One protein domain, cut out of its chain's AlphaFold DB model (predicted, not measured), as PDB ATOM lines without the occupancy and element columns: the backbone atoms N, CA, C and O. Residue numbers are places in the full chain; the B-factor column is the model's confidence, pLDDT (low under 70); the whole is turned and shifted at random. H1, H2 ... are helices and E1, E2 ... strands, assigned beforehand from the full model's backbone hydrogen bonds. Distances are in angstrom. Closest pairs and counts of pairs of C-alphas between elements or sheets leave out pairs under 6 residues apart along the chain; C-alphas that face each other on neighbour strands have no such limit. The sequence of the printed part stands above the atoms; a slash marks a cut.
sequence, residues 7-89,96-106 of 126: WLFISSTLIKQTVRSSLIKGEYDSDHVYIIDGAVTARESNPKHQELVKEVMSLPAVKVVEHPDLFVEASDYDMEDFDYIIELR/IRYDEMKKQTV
ATOM      1  N   TRP A   7      22.661 -23.592  36.483       86.50
ATOM      2  CA  TRP A   7      23.586 -23.977  35.417       86.50
ATOM      3  C   TRP A   7      24.036 -25.420  35.630       86.50
ATOM      4  O   TRP A   7      24.573 -25.758  36.687       86.50
ATOM      5  N   LEU A   8      23.789 -26.274  34.641       88.81
ATOM      6  CA  LEU A   8      24.100 -27.697  34.676       88.81
ATOM      7  C   LEU A   8      25.114 -28.031  33.585       88.81
ATOM      8  O   LEU A   8      24.856 -27.854  32.400       88.81
ATOM      9  N   PHE A   9      26.265 -28.549  34.000       89.44
ATOM     10  CA  PHE A   9      27.318 -29.002  33.096       89.44
ATOM     11  C   PHE A   9      27.080 -30.470  32.736       89.44
ATOM     12  O   PHE A   9      27.219 -31.346  33.596       89.44
ATOM     13  N   ILE A  10      26.706 -30.726  31.483       90.06
ATOM     14  CA  ILE A  10      26.553 -32.074  30.918       90.06
ATOM     15  C   ILE A  10      27.921 -32.606  30.499       90.06
ATOM     16  O   ILE A  10      28.321 -33.698  30.914       90.06
ATOM     17  N   SER A  11      28.654 -31.786  29.751       86.88
ATOM     18  CA  SER A  11      30.063 -31.959  29.411       86.88
ATOM     19  C   SER A  11      30.760 -30.596  29.439       86.88
ATOM     20  O   SER A  11      30.143 -29.589  29.098       86.88
ATOM     21  N   SER A  12      32.004 -30.532  29.923       82.69
ATOM     22  CA  SER A  12      32.790 -29.286  29.915       82.69
ATOM     23  C   SER A  12      34.273 -29.529  30.161       82.69
ATOM     24  O   SER A  12      34.622 -30.363  31.004       82.69
ATOM     25  N   THR A  13      35.126 -28.748  29.499       78.31
ATOM     26  CA  THR A  13      36.556 -28.610  29.817       78.31
ATOM     27  C   THR A  13      36.906 -27.327  30.589       78.31
ATOM     28  O   THR A  13      37.990 -27.245  31.160       78.31
ATOM     29  N   LEU A  14      35.971 -26.375  30.715       70.69
ATOM     30  CA  LEU A  14      36.199 -25.006  31.219       70.69
ATOM     31  C   LEU A  14      36.686 -24.891  32.672       70.69
ATOM     32  O   LEU A  14      37.453 -23.992  33.003       70.69
ATOM     33  N   ILE A  15      36.185 -25.737  33.573       66.25
ATOM     34  CA  ILE A  15      36.510 -25.671  35.014       66.25
ATOM     35  C   ILE A  15      37.293 -26.917  35.429       66.25
ATOM     36  O   ILE A  15      38.330 -26.846  36.085       66.25
ATOM     37  N   LYS A  16      36.759 -28.078  35.064       66.56
ATOM     38  CA  LYS A  16      37.335 -29.405  35.262       66.56
ATOM     39  C   LYS A  16      36.659 -30.307  34.249       66.56
ATOM     40  O   LYS A  16      35.436 -30.207  34.124       66.56
ATOM     41  N   GLN A  17      37.416 -31.186  33.587       68.12
ATOM     42  CA  GLN A  17      36.843 -32.158  32.657       68.12
ATOM     43  C   GLN A  17      35.702 -32.906  33.355       68.12
ATOM     44  O   GLN A  17      35.914 -33.682  34.290       68.12
ATOM     45  N   THR A  18      34.480 -32.583  32.948       75.75
ATOM     46  CA  THR A  18      33.247 -33.087  33.544       75.75
ATOM     47  C   THR A  18      32.491 -33.807  32.453       75.75
ATOM     48  O   THR A  18      32.277 -33.243  31.386       75.75
ATOM     49  N   VAL A  19      32.078 -35.040  32.732       82.25
ATOM     50  CA  VAL A  19      31.190 -35.821  31.872       82.25
ATOM     51  C   VAL A  19      30.123 -36.432  32.762       82.25
ATOM     52  O   VAL A  19      30.428 -37.205  33.671       82.25
ATOM     53  N   ARG A  20      28.861 -36.065  32.532       84.19
ATOM     54  CA  ARG A  20      27.717 -36.671  33.222       84.19
ATOM     55  C   ARG A  20      27.087 -37.750  32.353       84.19
ATOM     56  O   ARG A  20      26.957 -37.589  31.146       84.19
ATOM     57  N   SER A  21      26.668 -38.845  32.979       82.38
ATOM     58  CA  SER A  21      25.978 -39.958  32.303       82.38
ATOM     59  C   SER A  21      24.493 -40.065  32.666       82.38
ATOM     60  O   SER A  21      23.818 -40.971  32.197       82.38
ATOM     61  N   SER A  22      24.004 -39.196  33.553       77.06
ATOM     62  CA  SER A  22      22.593 -39.087  33.941       77.06
ATOM     63  C   SER A  22      22.365 -37.797  34.730       77.06
ATOM     64  O   SER A  22      23.295 -37.316  35.386       77.06
ATOM     65  N   LEU A  23      21.130 -37.300  34.739       78.12
ATOM     66  CA  LEU A  23      20.665 -36.248  35.644       78.12
ATOM     67  C   LEU A  23      19.680 -36.825  36.672       78.12
ATOM     68  O   LEU A  23      19.010 -37.831  36.429       78.12
ATOM     69  N   ILE A  24      19.591 -36.205  37.848       77.25
ATOM     70  CA  ILE A  24      18.669 -36.639  38.908       77.25
ATOM     71  C   ILE A  24      17.253 -36.122  38.590       77.25
ATOM     72  O   ILE A  24      17.082 -35.056  37.996       77.25
ATOM     73  N   LYS A  25      16.200 -36.846  39.001       60.84
ATOM     74  CA  LYS A  25      14.804 -36.376  38.888       60.84
ATOM     75  C   LYS A  25      14.654 -34.990  39.538       60.84
ATOM     76  O   LYS A  25      14.767 -34.870  40.753       60.84
ATOM     77  N   GLY A  26      14.399 -33.967  38.719       65.38
ATOM     78  CA  GLY A  26      14.327 -32.553  39.121       65.38
ATOM     79  C   GLY A  26      15.401 -31.653  38.492       65.38
ATOM     80  O   GLY A  26      15.300 -30.432  38.588       65.38
ATOM     81  N   GLU A  27      16.405 -32.235  37.833       75.88
ATOM     82  CA  GLU A  27      17.390 -31.510  37.018       75.88
ATOM     83  C   GLU A  27      16.974 -31.405  35.541       75.88
ATOM     84  O   GLU A  27      17.585 -30.636  34.810       75.88
ATOM     85  N   TYR A  28      15.936 -32.128  35.103       77.81
ATOM     86  CA  TYR A  28      15.289 -31.960  33.794       77.81
ATOM     87  C   TYR A  28      14.212 -30.870  33.906       77.81
ATOM     88  O   TYR A  28      13.062 -31.170  34.222       77.81
ATOM     89  N   ASP A  29      14.580 -29.603  33.709       78.62
ATOM     90  CA  ASP A  29      13.632 -28.479  33.750       78.62
ATOM     91  C   ASP A  29      14.011 -27.426  32.704       78.62
ATOM     92  O   ASP A  29      15.189 -27.132  32.505       78.62
ATOM     93  N   SER A  30      13.001 -26.827  32.081       80.19
ATOM     94  CA  SER A  30      13.128 -25.700  31.152       80.19
ATOM     95  C   SER A  30      13.772 -24.444  31.758       80.19
ATOM     96  O   SER A  30      14.290 -23.600  31.025       80.19
ATOM     97  N   ASP A  31      13.753 -24.302  33.086       84.06
ATOM     98  CA  ASP A  31      14.381 -23.173  33.779       84.06
ATOM     99  C   ASP A  31      15.890 -23.376  34.033       84.06
ATOM    100  O   ASP A  31      16.565 -22.491  34.562       84.06
ATOM    101  N   HIS A  32      16.452 -24.521  33.627       87.94
ATOM    102  CA  HIS A  32      17.895 -24.761  33.652       87.94
ATOM    103  C   HIS A  32      18.594 -24.256  32.388       87.94
ATOM    104  O   HIS A  32      18.004 -24.111  31.315       87.94
ATOM    105  N   VAL A  33      19.892 -24.005  32.545       89.25
ATOM    106  CA  VAL A  33      20.832 -23.789  31.445       89.25
ATOM    107  C   VAL A  33      21.743 -25.004  31.383       89.25
ATOM    108  O   VAL A  33      22.404 -25.319  32.374       89.25
ATOM    109  N   TYR A  34      21.775 -25.681  30.241       91.69
ATOM    110  CA  TYR A  34      22.606 -26.861  30.031       91.69
ATOM    111  C   TYR A  34      23.838 -26.494  29.217       91.69
ATOM    112  O   TYR A  34      23.706 -25.954  28.124       91.69
ATOM    113  N   ILE A  35      25.021 -26.789  29.753       91.38
ATOM    114  CA  ILE A  35      26.297 -26.603  29.059       91.38
ATOM    115  C   ILE A  35      26.775 -27.948  28.525       91.38
ATOM    116  O   ILE A  35      26.856 -28.924  29.281       91.38
ATOM    117  N   ILE A  36      27.094 -27.971  27.237       92.00
ATOM    118  CA  ILE A  36      27.594 -29.129  26.503       92.00
ATOM    119  C   ILE A  36      28.899 -28.728  25.817       92.00
ATOM    120  O   ILE A  36      28.972 -27.683  25.182       92.00
ATOM    121  N   ASP A  37      29.918 -29.566  25.913       90.12
ATOM    122  CA  ASP A  37      31.186 -29.390  25.212       90.12
ATOM    123  C   ASP A  37      31.291 -30.399  24.072       90.12
ATOM    124  O   ASP A  37      31.338 -31.612  24.296       90.12
ATOM    125  N   GLY A  38      31.317 -29.881  22.845       87.56
ATOM    126  CA  GLY A  38      31.414 -30.645  21.612       87.56
ATOM    127  C   GLY A  38      32.671 -31.486  21.510       87.56
ATOM    128  O   GLY A  38      32.591 -32.631  21.073       87.56
ATOM    129  N   ALA A  39      33.813 -30.985  21.980       86.50
ATOM    130  CA  ALA A  39      35.061 -31.738  21.953       86.50
ATOM    131  C   ALA A  39      34.991 -32.950  22.888       86.50
ATOM    132  O   ALA A  39      35.437 -34.047  22.543       86.50
ATOM    133  N   VAL A  40      34.418 -32.759  24.076       87.94
ATOM    134  CA  VAL A  40      34.278 -33.822  25.075       87.94
ATOM    135  C   VAL A  40      33.216 -34.827  24.644       87.94
ATOM    136  O   VAL A  40      33.475 -36.028  24.667       87.94
ATOM    137  N   THR A  41      32.050 -34.356  24.202       88.31
ATOM    138  CA  THR A  41      30.949 -35.224  23.775       88.31
ATOM    139  C   THR A  41      31.300 -36.025  22.520       88.31
ATOM    140  O   THR A  41      30.946 -37.201  22.457       88.31
ATOM    141  N   ALA A  42      32.048 -35.459  21.567       86.69
ATOM    142  CA  ALA A  42      32.511 -36.182  20.377       86.69
ATOM    143  C   ALA A  42      33.515 -37.302  20.704       86.69
ATOM    144  O   ALA A  42      33.559 -38.324  20.021       86.69
ATOM    145  N   ARG A  43      34.341 -37.118  21.741       84.56
ATOM    146  CA  ARG A  43      35.353 -38.104  22.162       84.56
ATOM    147  C   ARG A  43      34.799 -39.140  23.141       84.56
ATOM    148  O   ARG A  43      35.410 -40.194  23.313       84.56
ATOM    149  N   GLU A  44      33.678 -38.848  23.793       84.62
ATOM    150  CA  GLU A  44      33.082 -39.720  24.798       84.62
ATOM    151  C   GLU A  44      32.427 -40.954  24.161       84.62
ATOM    152  O   GLU A  44      31.488 -40.865  23.367       84.62
ATOM    153  N   SER A  45      32.901 -42.129  24.573       82.31
ATOM    154  CA  SER A  45      32.445 -43.431  24.071       82.31
ATOM    155  C   SER A  45      31.317 -44.035  24.908       82.31
ATOM    156  O   SER A  45      30.686 -45.010  24.494       82.31
ATOM    157  N   ASN A  46      31.039 -43.472  26.087       86.56
ATOM    158  CA  ASN A  46      29.991 -43.952  26.970       86.56
ATOM    159  C   ASN A  46      28.593 -43.690  26.372       86.56
ATOM    160  O   ASN A  46      28.161 -42.534  26.291       86.56
ATOM    161  N   PRO A  47      27.818 -44.741  26.042       87.19
ATOM    162  CA  PRO A  47      26.502 -44.579  25.427       87.19
ATOM    163  C   PRO A  47      25.502 -43.858  26.339       87.19
ATOM    164  O   PRO A  47      24.612 -43.177  25.839       87.19
ATOM    165  N   LYS A  48      25.668 -43.936  27.667       88.81
ATOM    166  CA  LYS A  48      24.798 -43.229  28.621       88.81
ATOM    167  C   LYS A  48      24.968 -41.713  28.555       88.81
ATOM    168  O   LYS A  48      24.020 -40.980  28.798       88.81
ATOM    169  N   HIS A  49      26.172 -41.235  28.235       89.56
ATOM    170  CA  HIS A  49      26.387 -39.806  28.014       89.56
ATOM    171  C   HIS A  49      25.663 -39.348  26.746       89.56
ATOM    172  O   HIS A  49      24.956 -38.348  26.774       89.56
ATOM    173  N   GLN A  50      25.772 -40.125  25.666       89.44
ATOM    174  CA  GLN A  50      25.092 -39.824  24.406       89.44
ATOM    175  C   GLN A  50      23.565 -39.835  24.562       89.44
ATOM    176  O   GLN A  50      22.875 -38.983  24.007       89.44
ATOM    177  N   GLU A  51      23.029 -40.771  25.347       90.44
ATOM    178  CA  GLU A  51      21.609 -40.799  25.710       90.44
ATOM    179  C   GLU A  51      21.208 -39.547  26.501       90.44
ATOM    180  O   GLU A  51      20.264 -38.866  26.111       90.44
ATOM    181  N   LEU A  52      21.977 -39.171  27.529       90.94
ATOM    182  CA  LEU A  52      21.718 -37.955  28.300       90.94
ATOM    183  C   LEU A  52      21.736 -36.692  27.426       90.94
ATOM    184  O   LEU A  52      20.875 -35.828  27.578       90.94
ATOM    185  N   VAL A  53      22.707 -36.567  26.519       91.31
ATOM    186  CA  VAL A  53      22.786 -35.428  25.595       91.31
ATOM    187  C   VAL A  53      21.524 -35.368  24.739       91.31
ATOM    188  O   VAL A  53      20.895 -34.317  24.671       91.31
ATOM    189  N   LYS A  54      21.081 -36.495  24.167       90.81
ATOM    190  CA  LYS A  54      19.838 -36.561  23.380       90.81
ATOM    191  C   LYS A  54      18.607 -36.164  24.194       90.81
ATOM    192  O   LYS A  54      17.763 -35.416  23.702       90.81
ATOM    193  N   GLU A  55      18.511 -36.622  25.441       90.44
ATOM    194  CA  GLU A  55      17.434 -36.227  26.352       90.44
ATOM    195  C   GLU A  55      17.437 -34.715  26.599       90.44
ATOM    196  O   GLU A  55      16.396 -34.070  26.470       90.44
ATOM    197  N   VAL A  56      18.598 -34.129  26.899       91.19
ATOM    198  CA  VAL A  56      18.745 -32.687  27.150       91.19
ATOM    199  C   VAL A  56      18.424 -31.864  25.902       91.19
ATOM    200  O   VAL A  56      17.708 -30.868  26.002       91.19
ATOM    201  N   MET A  57      18.883 -32.296  24.724       90.56
ATOM    202  CA  MET A  57      18.583 -31.629  23.452       90.56
ATOM    203  C   MET A  57      17.079 -31.628  23.143       90.56
ATOM    204  O   MET A  57      16.578 -30.675  22.554       90.56
ATOM    205  N   SER A  58      16.331 -32.640  23.602       90.19
ATOM    206  CA  SER A  58      14.868 -32.696  23.443       90.19
ATOM    207  C   SER A  58      14.088 -31.750  24.373       90.19
ATOM    208  O   SER A  58      12.903 -31.497  24.143       90.19
ATOM    209  N   LEU A  59      14.718 -31.213  25.426       89.12
ATOM    210  CA  LEU A  59      14.053 -30.315  26.369       89.12
ATOM    211  C   LEU A  59      13.906 -28.903  25.786       89.12
ATOM    212  O   LEU A  59      14.846 -28.385  25.189       89.12
ATOM    213  N   PRO A  60      12.804 -28.181  26.055       88.81
ATOM    214  CA  PRO A  60      12.662 -26.765  25.712       88.81
ATOM    215  C   PRO A  60      13.383 -25.863  26.736       88.81
ATOM    216  O   PRO A  60      12.785 -24.976  27.341       88.81
ATOM    217  N   ALA A  61      14.663 -26.136  26.988       89.06
ATOM    218  CA  ALA A  61      15.526 -25.387  27.900       89.06
ATOM    219  C   ALA A  61      16.600 -24.600  27.137       89.06
ATOM    220  O   ALA A  61      16.742 -24.784  25.931       89.06
ATOM    221  N   VAL A  62      17.370 -23.765  27.837       91.00
ATOM    222  CA  VAL A  62      18.501 -23.047  27.228       91.00
ATOM    223  C   VAL A  62      19.691 -23.997  27.092       91.00
ATOM    224  O   VAL A  62      20.133 -24.556  28.101       91.00
ATOM    225  N   LYS A  63      20.233 -24.147  25.881       91.75
ATOM    226  CA  LYS A  63      21.448 -24.924  25.605       91.75
ATOM    227  C   LYS A  63      22.595 -24.002  25.244       91.75
ATOM    228  O   LYS A  63      22.479 -23.126  24.390       91.75
ATOM    229  N   VAL A  64      23.712 -24.231  25.911       91.75
ATOM    230  CA  VAL A  64      24.969 -23.533  25.695       91.75
ATOM    231  C   VAL A  64      25.984 -24.561  25.233       91.75
ATOM    232  O   VAL A  64      26.137 -25.597  25.880       91.75
ATOM    233  N   VAL A  65      26.677 -24.275  24.137       90.44
ATOM    234  CA  VAL A  65      27.665 -25.191  23.565       90.44
ATOM    235  C   VAL A  65      29.063 -24.589  23.549       90.44
ATOM    236  O   VAL A  65      29.254 -23.412  23.245       90.44
ATOM    237  N   GLU A  66      30.043 -25.413  23.886       86.88
ATOM    238  CA  GLU A  66      31.468 -25.183  23.672       86.88
ATOM    239  C   GLU A  66      31.912 -26.030  22.471       86.88
ATOM    240  O   GLU A  66      31.428 -27.149  22.309       86.88
ATOM    241  N   HIS A  67      32.804 -25.519  21.619       86.25
ATOM    242  CA  HIS A  67      33.240 -26.212  20.393       86.25
ATOM    243  C   HIS A  67      32.067 -26.791  19.555       86.25
ATOM    244  O   HIS A  67      32.024 -28.002  19.296       86.25
ATOM    245  N   PRO A  68      31.078 -25.962  19.151       84.88
ATOM    246  CA  PRO A  68      29.896 -26.418  18.409       84.88
ATOM    247  C   PRO A  68      30.240 -27.138  17.107       84.88
ATOM    248  O   PRO A  68      29.534 -28.045  16.690       84.88
ATOM    249  N   ASP A  69      31.339 -26.756  16.472       81.44
ATOM    250  CA  ASP A  69      31.871 -27.374  15.269       81.44
ATOM    251  C   ASP A  69      32.180 -28.864  15.455       81.44
ATOM    252  O   ASP A  69      31.763 -29.680  14.635       81.44
ATOM    253  N   LEU A  70      32.830 -29.237  16.561       85.25
ATOM    254  CA  LEU A  70      33.103 -30.642  16.877       85.25
ATOM    255  C   LEU A  70      31.831 -31.403  17.257       85.25
ATOM    256  O   LEU A  70      31.713 -32.590  16.957       85.25
ATOM    257  N   PHE A  71      30.874 -30.725  17.891       89.50
ATOM    258  CA  PHE A  71      29.588 -31.330  18.221       89.50
ATOM    259  C   PHE A  71      28.789 -31.671  16.956       89.50
ATOM    260  O   PHE A  71      28.315 -32.796  16.817       89.50
ATOM    261  N   VAL A  72      28.667 -30.722  16.025       88.50
ATOM    262  CA  VAL A  72      27.930 -30.876  14.759       88.50
ATOM    263  C   VAL A  72      28.619 -31.883  13.826       88.50
ATOM    264  O   VAL A  72      27.946 -32.623  13.126       88.50
ATOM    265  N   GLU A  73      29.955 -31.979  13.825       84.38
ATOM    266  CA  GLU A  73      30.664 -33.005  13.033       84.38
ATOM    267  C   GLU A  73      30.414 -34.430  13.565       84.38
ATOM    268  O   GLU A  73      30.373 -35.389  12.792       84.38
ATOM    269  N   ALA A  74      30.256 -34.579  14.883       82.69
ATOM    270  CA  ALA A  74      30.111 -35.873  15.548       82.69
ATOM    271  C   ALA A  74      28.654 -36.303  15.794       82.69
ATOM    272  O   ALA A  74      28.421 -37.415  16.276       82.69
ATOM    273  N   SER A  75      27.677 -35.445  15.504       86.50
ATOM    274  CA  SER A  75      26.260 -35.684  15.781       86.50
ATOM    275  C   SER A  75      25.369 -35.222  14.630       86.50
ATOM    276  O   SER A  75      25.830 -34.586  13.693       86.50
ATOM    277  N   ASP A  76      24.080 -35.546  14.700       87.56
ATOM    278  CA  ASP A  76      23.089 -35.136  13.696       87.56
ATOM    279  C   ASP A  76      22.434 -33.775  14.023       87.56
ATOM    280  O   ASP A  76      21.368 -33.467  13.496       87.56
ATOM    281  N   TYR A  77      23.017 -32.998  14.943       90.06
ATOM    282  CA  TYR A  77      22.507 -31.687  15.355       90.06
ATOM    283  C   TYR A  77      23.188 -30.562  14.585       90.06
ATOM    284  O   TYR A  77      24.349 -30.685  14.200       90.06
ATOM    285  N   ASP A  78      22.493 -29.442  14.439       88.00
ATOM    286  CA  ASP A  78      22.986 -28.251  13.759       88.00
ATOM    287  C   ASP A  78      23.369 -27.149  14.757       88.00
ATOM    288  O   ASP A  78      22.966 -27.135  15.920       88.00
ATOM    289  N   MET A  79      24.136 -26.154  14.294       84.06
ATOM    290  CA  MET A  79      24.477 -24.987  15.123       84.06
ATOM    291  C   MET A  79      23.235 -24.215  15.601       84.06
ATOM    292  O   MET A  79      23.298 -23.532  16.619       84.06
ATOM    293  N   GLU A  80      22.122 -24.316  14.869       87.00
ATOM    294  CA  GLU A  80      20.854 -23.648  15.180       87.00
ATOM    295  C   GLU A  80      20.113 -24.282  16.370       87.00
ATOM    296  O   GLU A  80      19.228 -23.646  16.941       87.00
ATOM    297  N   ASP A  81      20.490 -25.498  16.783       88.12
ATOM    298  CA  ASP A  81      19.887 -26.187  17.932       88.12
ATOM    299  C   ASP A  81      20.361 -25.628  19.289       88.12
ATOM    300  O   ASP A  81      19.829 -25.991  20.346       88.12
ATOM    301  N   PHE A  82      21.356 -24.736  19.277       89.75
ATOM    302  CA  PHE A  82      21.946 -24.128  20.467       89.75
ATOM    303  C   PHE A  82      21.546 -22.661  20.620       89.75
ATOM    304  O   PHE A  82      21.589 -21.881  19.673       89.75
ATOM    305  N   ASP A  83      21.223 -22.254  21.850       90.19
ATOM    306  CA  ASP A  83      20.844 -20.870  22.150       90.19
ATOM    307  C   ASP A  83      22.065 -19.948  22.270       90.19
ATOM    308  O   ASP A  83      22.003 -18.771  21.912       90.19
ATOM    309  N   TYR A  84      23.175 -20.462  22.808       88.69
ATOM    310  CA  TYR A  84      24.401 -19.693  23.015       88.69
ATOM    311  C   TYR A  84      25.649 -20.543  22.789       88.69
ATOM    312  O   TYR A  84      25.665 -21.745  23.040       88.69
ATOM    313  N   ILE A  85      26.730 -19.875  22.398       86.75
ATOM    314  CA  ILE A  85      28.069 -20.454  22.311       86.75
ATOM    315  C   ILE A  85      28.937 -19.813  23.394       86.75
ATOM    316  O   ILE A  85      28.843 -18.601  23.621       86.75
ATOM    317  N   ILE A  86      29.760 -20.617  24.069       84.75
ATOM    318  CA  ILE A  86      30.711 -20.162  25.089       84.75
ATOM    319  C   ILE A  86      32.151 -20.482  24.672       84.75
ATOM    320  O   ILE A  86      32.426 -21.561  24.156       84.75
ATOM    321  N   GLU A  87      33.068 -19.541  24.911       75.62
ATOM    322  CA  GLU A  87      34.501 -19.671  24.620       75.62
ATOM    323  C   GLU A  87      35.322 -18.930  25.691       75.62
ATOM    324  O   GLU A  87      34.930 -17.847  26.145       75.62
ATOM    325  N   LEU A  88      36.449 -19.513  26.115       71.00
ATOM    326  CA  LEU A  88      37.393 -18.855  27.025       71.00
ATOM    327  C   LEU A  88      38.353 -17.971  26.241       71.00
ATOM    328  O   LEU A  88      38.914 -18.385  25.233       71.00
ATOM    329  N   ARG A  89      38.589 -16.766  26.757       67.12
ATOM    330  CA  ARG A  89      39.602 -15.845  26.237       67.12
ATOM    331  C   ARG A  89      40.797 -15.825  27.174       67.12
ATOM    332  O   ARG A  89      40.614 -15.706  28.387       67.12
ATOM    333  N   ILE A  96      34.975 -12.204  20.446       58.72
ATOM    334  CA  ILE A  96      34.103 -13.365  20.164       58.72
ATOM    335  C   ILE A  96      33.426 -13.089  18.825       58.72
ATOM    336  O   ILE A  96      32.451 -12.334  18.747       58.72
ATOM    337  N   ARG A  97      33.982 -13.652  17.753       58.81
ATOM    338  CA  ARG A  97      33.472 -13.478  16.393       58.81
ATOM    339  C   ARG A  97      32.620 -14.678  16.007       58.81
ATOM    340  O   ARG A  97      33.110 -15.653  15.447       58.81
ATOM    341  N   TYR A  98      31.316 -14.550  16.247       52.62
ATOM    342  CA  TYR A  98      30.297 -15.533  15.853       52.62
ATOM    343  C   TYR A  98      30.392 -15.935  14.365       52.62
ATOM    344  O   TYR A  98      30.240 -17.103  14.027       52.62
ATOM    345  N   ASP A  99      30.709 -14.986  13.476       51.00
ATOM    346  CA  ASP A  99      30.840 -15.225  12.029       51.00
ATOM    347  C   ASP A  99      32.097 -16.024  11.623       51.00
ATOM    348  O   ASP A  99      32.129 -16.639  10.551       51.00
ATOM    349  N   GLU A 100      33.161 -16.018  12.437       47.78
ATOM    350  CA  GLU A 100      34.448 -16.640  12.081       47.78
ATOM    351  C   GLU A 100      34.553 -18.116  12.481       47.78
ATOM    352  O   GLU A 100      35.349 -18.850  11.881       47.78
ATOM    353  N   MET A 101      33.675 -18.594  13.369       51.06
ATOM    354  CA  MET A 101      33.562 -20.021  13.700       51.06
ATOM    355  C   MET A 101      33.205 -20.877  12.475       51.06
ATOM    356  O   MET A 101      33.597 -22.035  12.399       51.06
ATOM    357  N   LYS A 102      32.589 -20.294  11.434       46.94
ATOM    358  CA  LYS A 102      32.351 -20.971  10.145       46.94
ATOM    359  C   LYS A 102      33.641 -21.269   9.353       46.94
ATOM    360  O   LYS A 102      33.603 -22.030   8.390       46.94
ATOM    361  N   LYS A 103      34.777 -20.635   9.689       38.91
ATOM    362  CA  LYS A 103      36.044 -20.708   8.926       38.91
ATOM    363  C   LYS A 103      37.246 -21.228   9.723       38.91
ATOM    364  O   LYS A 103      38.189 -21.719   9.098       38.91
ATOM    365  N   GLN A 104      37.259 -21.134  11.055       41.94
ATOM    366  CA  GLN A 104      38.415 -21.551  11.868       41.94
ATOM    367  C   GLN A 104      38.529 -23.065  12.124       41.94
ATOM    368  O   GLN A 104      39.628 -23.525  12.438       41.94
ATOM    369  N   THR A 105      37.479 -23.854  11.867       44.69
ATOM    370  CA  THR A 105      37.450 -25.328  12.019       44.69
ATOM    371  C   THR A 105      38.583 -26.058  11.271       44.69
ATOM    372  O   THR A 105      38.979 -27.160  11.637       44.69
ATOM    373  N   VAL A 106      39.193 -25.438  10.251       45.62
ATOM    374  CA  VAL A 106      40.285 -26.054   9.468       45.62
ATOM    375  C   VAL A 106      41.676 -25.864  10.104       45.62
ATOM    376  O   VAL A 106      42.605 -26.584   9.745       45.62
TER     377      VAL A 106
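Overview. This is residues 7 to 89 and 96 to 106 of the 126 residues of the protein "Protein with ACT domain" of Staphylococcus auricularis (UniProt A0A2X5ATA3). A small sheet of three parallel strands has two short helices, H1 and H3, side by side past the ends of E2 and E3, while the longest helix, H2, grazes the sheet with one end. A long loop, residues 10 to 32, links E1 to E2, and the short H4 lies at the far end of the model. The printed part has 94 residues, under half of them in named elements, in the order E1 E2 H1 H2 E3 H3 H4; the sheet's order is E1 E2 E3 and the class is mixed, helices and strands. It is compact, with a radius of gyration of the C-alphas of 12.7 A and spans of 40 by 28 by 27 A.

Along the chain. E2, residues 33 to 37, is 13.3 A long, E3, residues 62 to 66, 13.6 A, and E1, residues 7 to 9, 6.7 A from C-alpha 7 at (23.586, -23.977, 35.417). H2, residues 47 to 58, is 16.7 A; H1, residues 38 to 43, 8.5 A; H3, residues 68 to 74, 9.9 A; H4, residues 101 to 104, 5.4 A, ending at (38.415, -21.551, 11.868).

Arrangement. E1 and E2 are parallel at 25 degrees, with N 8 and O 33 at 2.8 A. E2 and E3 are parallel at 22 degrees, with N 64 and O 34 at 2.8 A. E2, H1, H2 and E3 form a strand-helix-strand unit, parallel neighbour strands joined through helices, with a right-handed crossover. H2 only grazes the sheet, with residues 53 to 57, and H3 with residues 68 to 71. H1 touches H3 at a shallow tilt of 27 degrees, the same way; their closest C-alphas, Gly 38 and Phe 71, are 3.9 A apart. H2 and H3 are apart. Every O i to N i+4 pair is within hydrogen-bond range in H1, H2 and H3; H4 is too short for one.

Size, cuts and confidence. The C-alphas of Lys 25 and Val 106, the two farthest apart, are 40.3 A apart. Residues 90 to 95 are not printed, and C-alphas 89 and 96 are 8.6 A apart across this cut. The link E1 to E2 is long. The mean pLDDT of the printed part is 80.4; residues 15 to 17, 25 to 26, 89 and 96 to 106 are under 70.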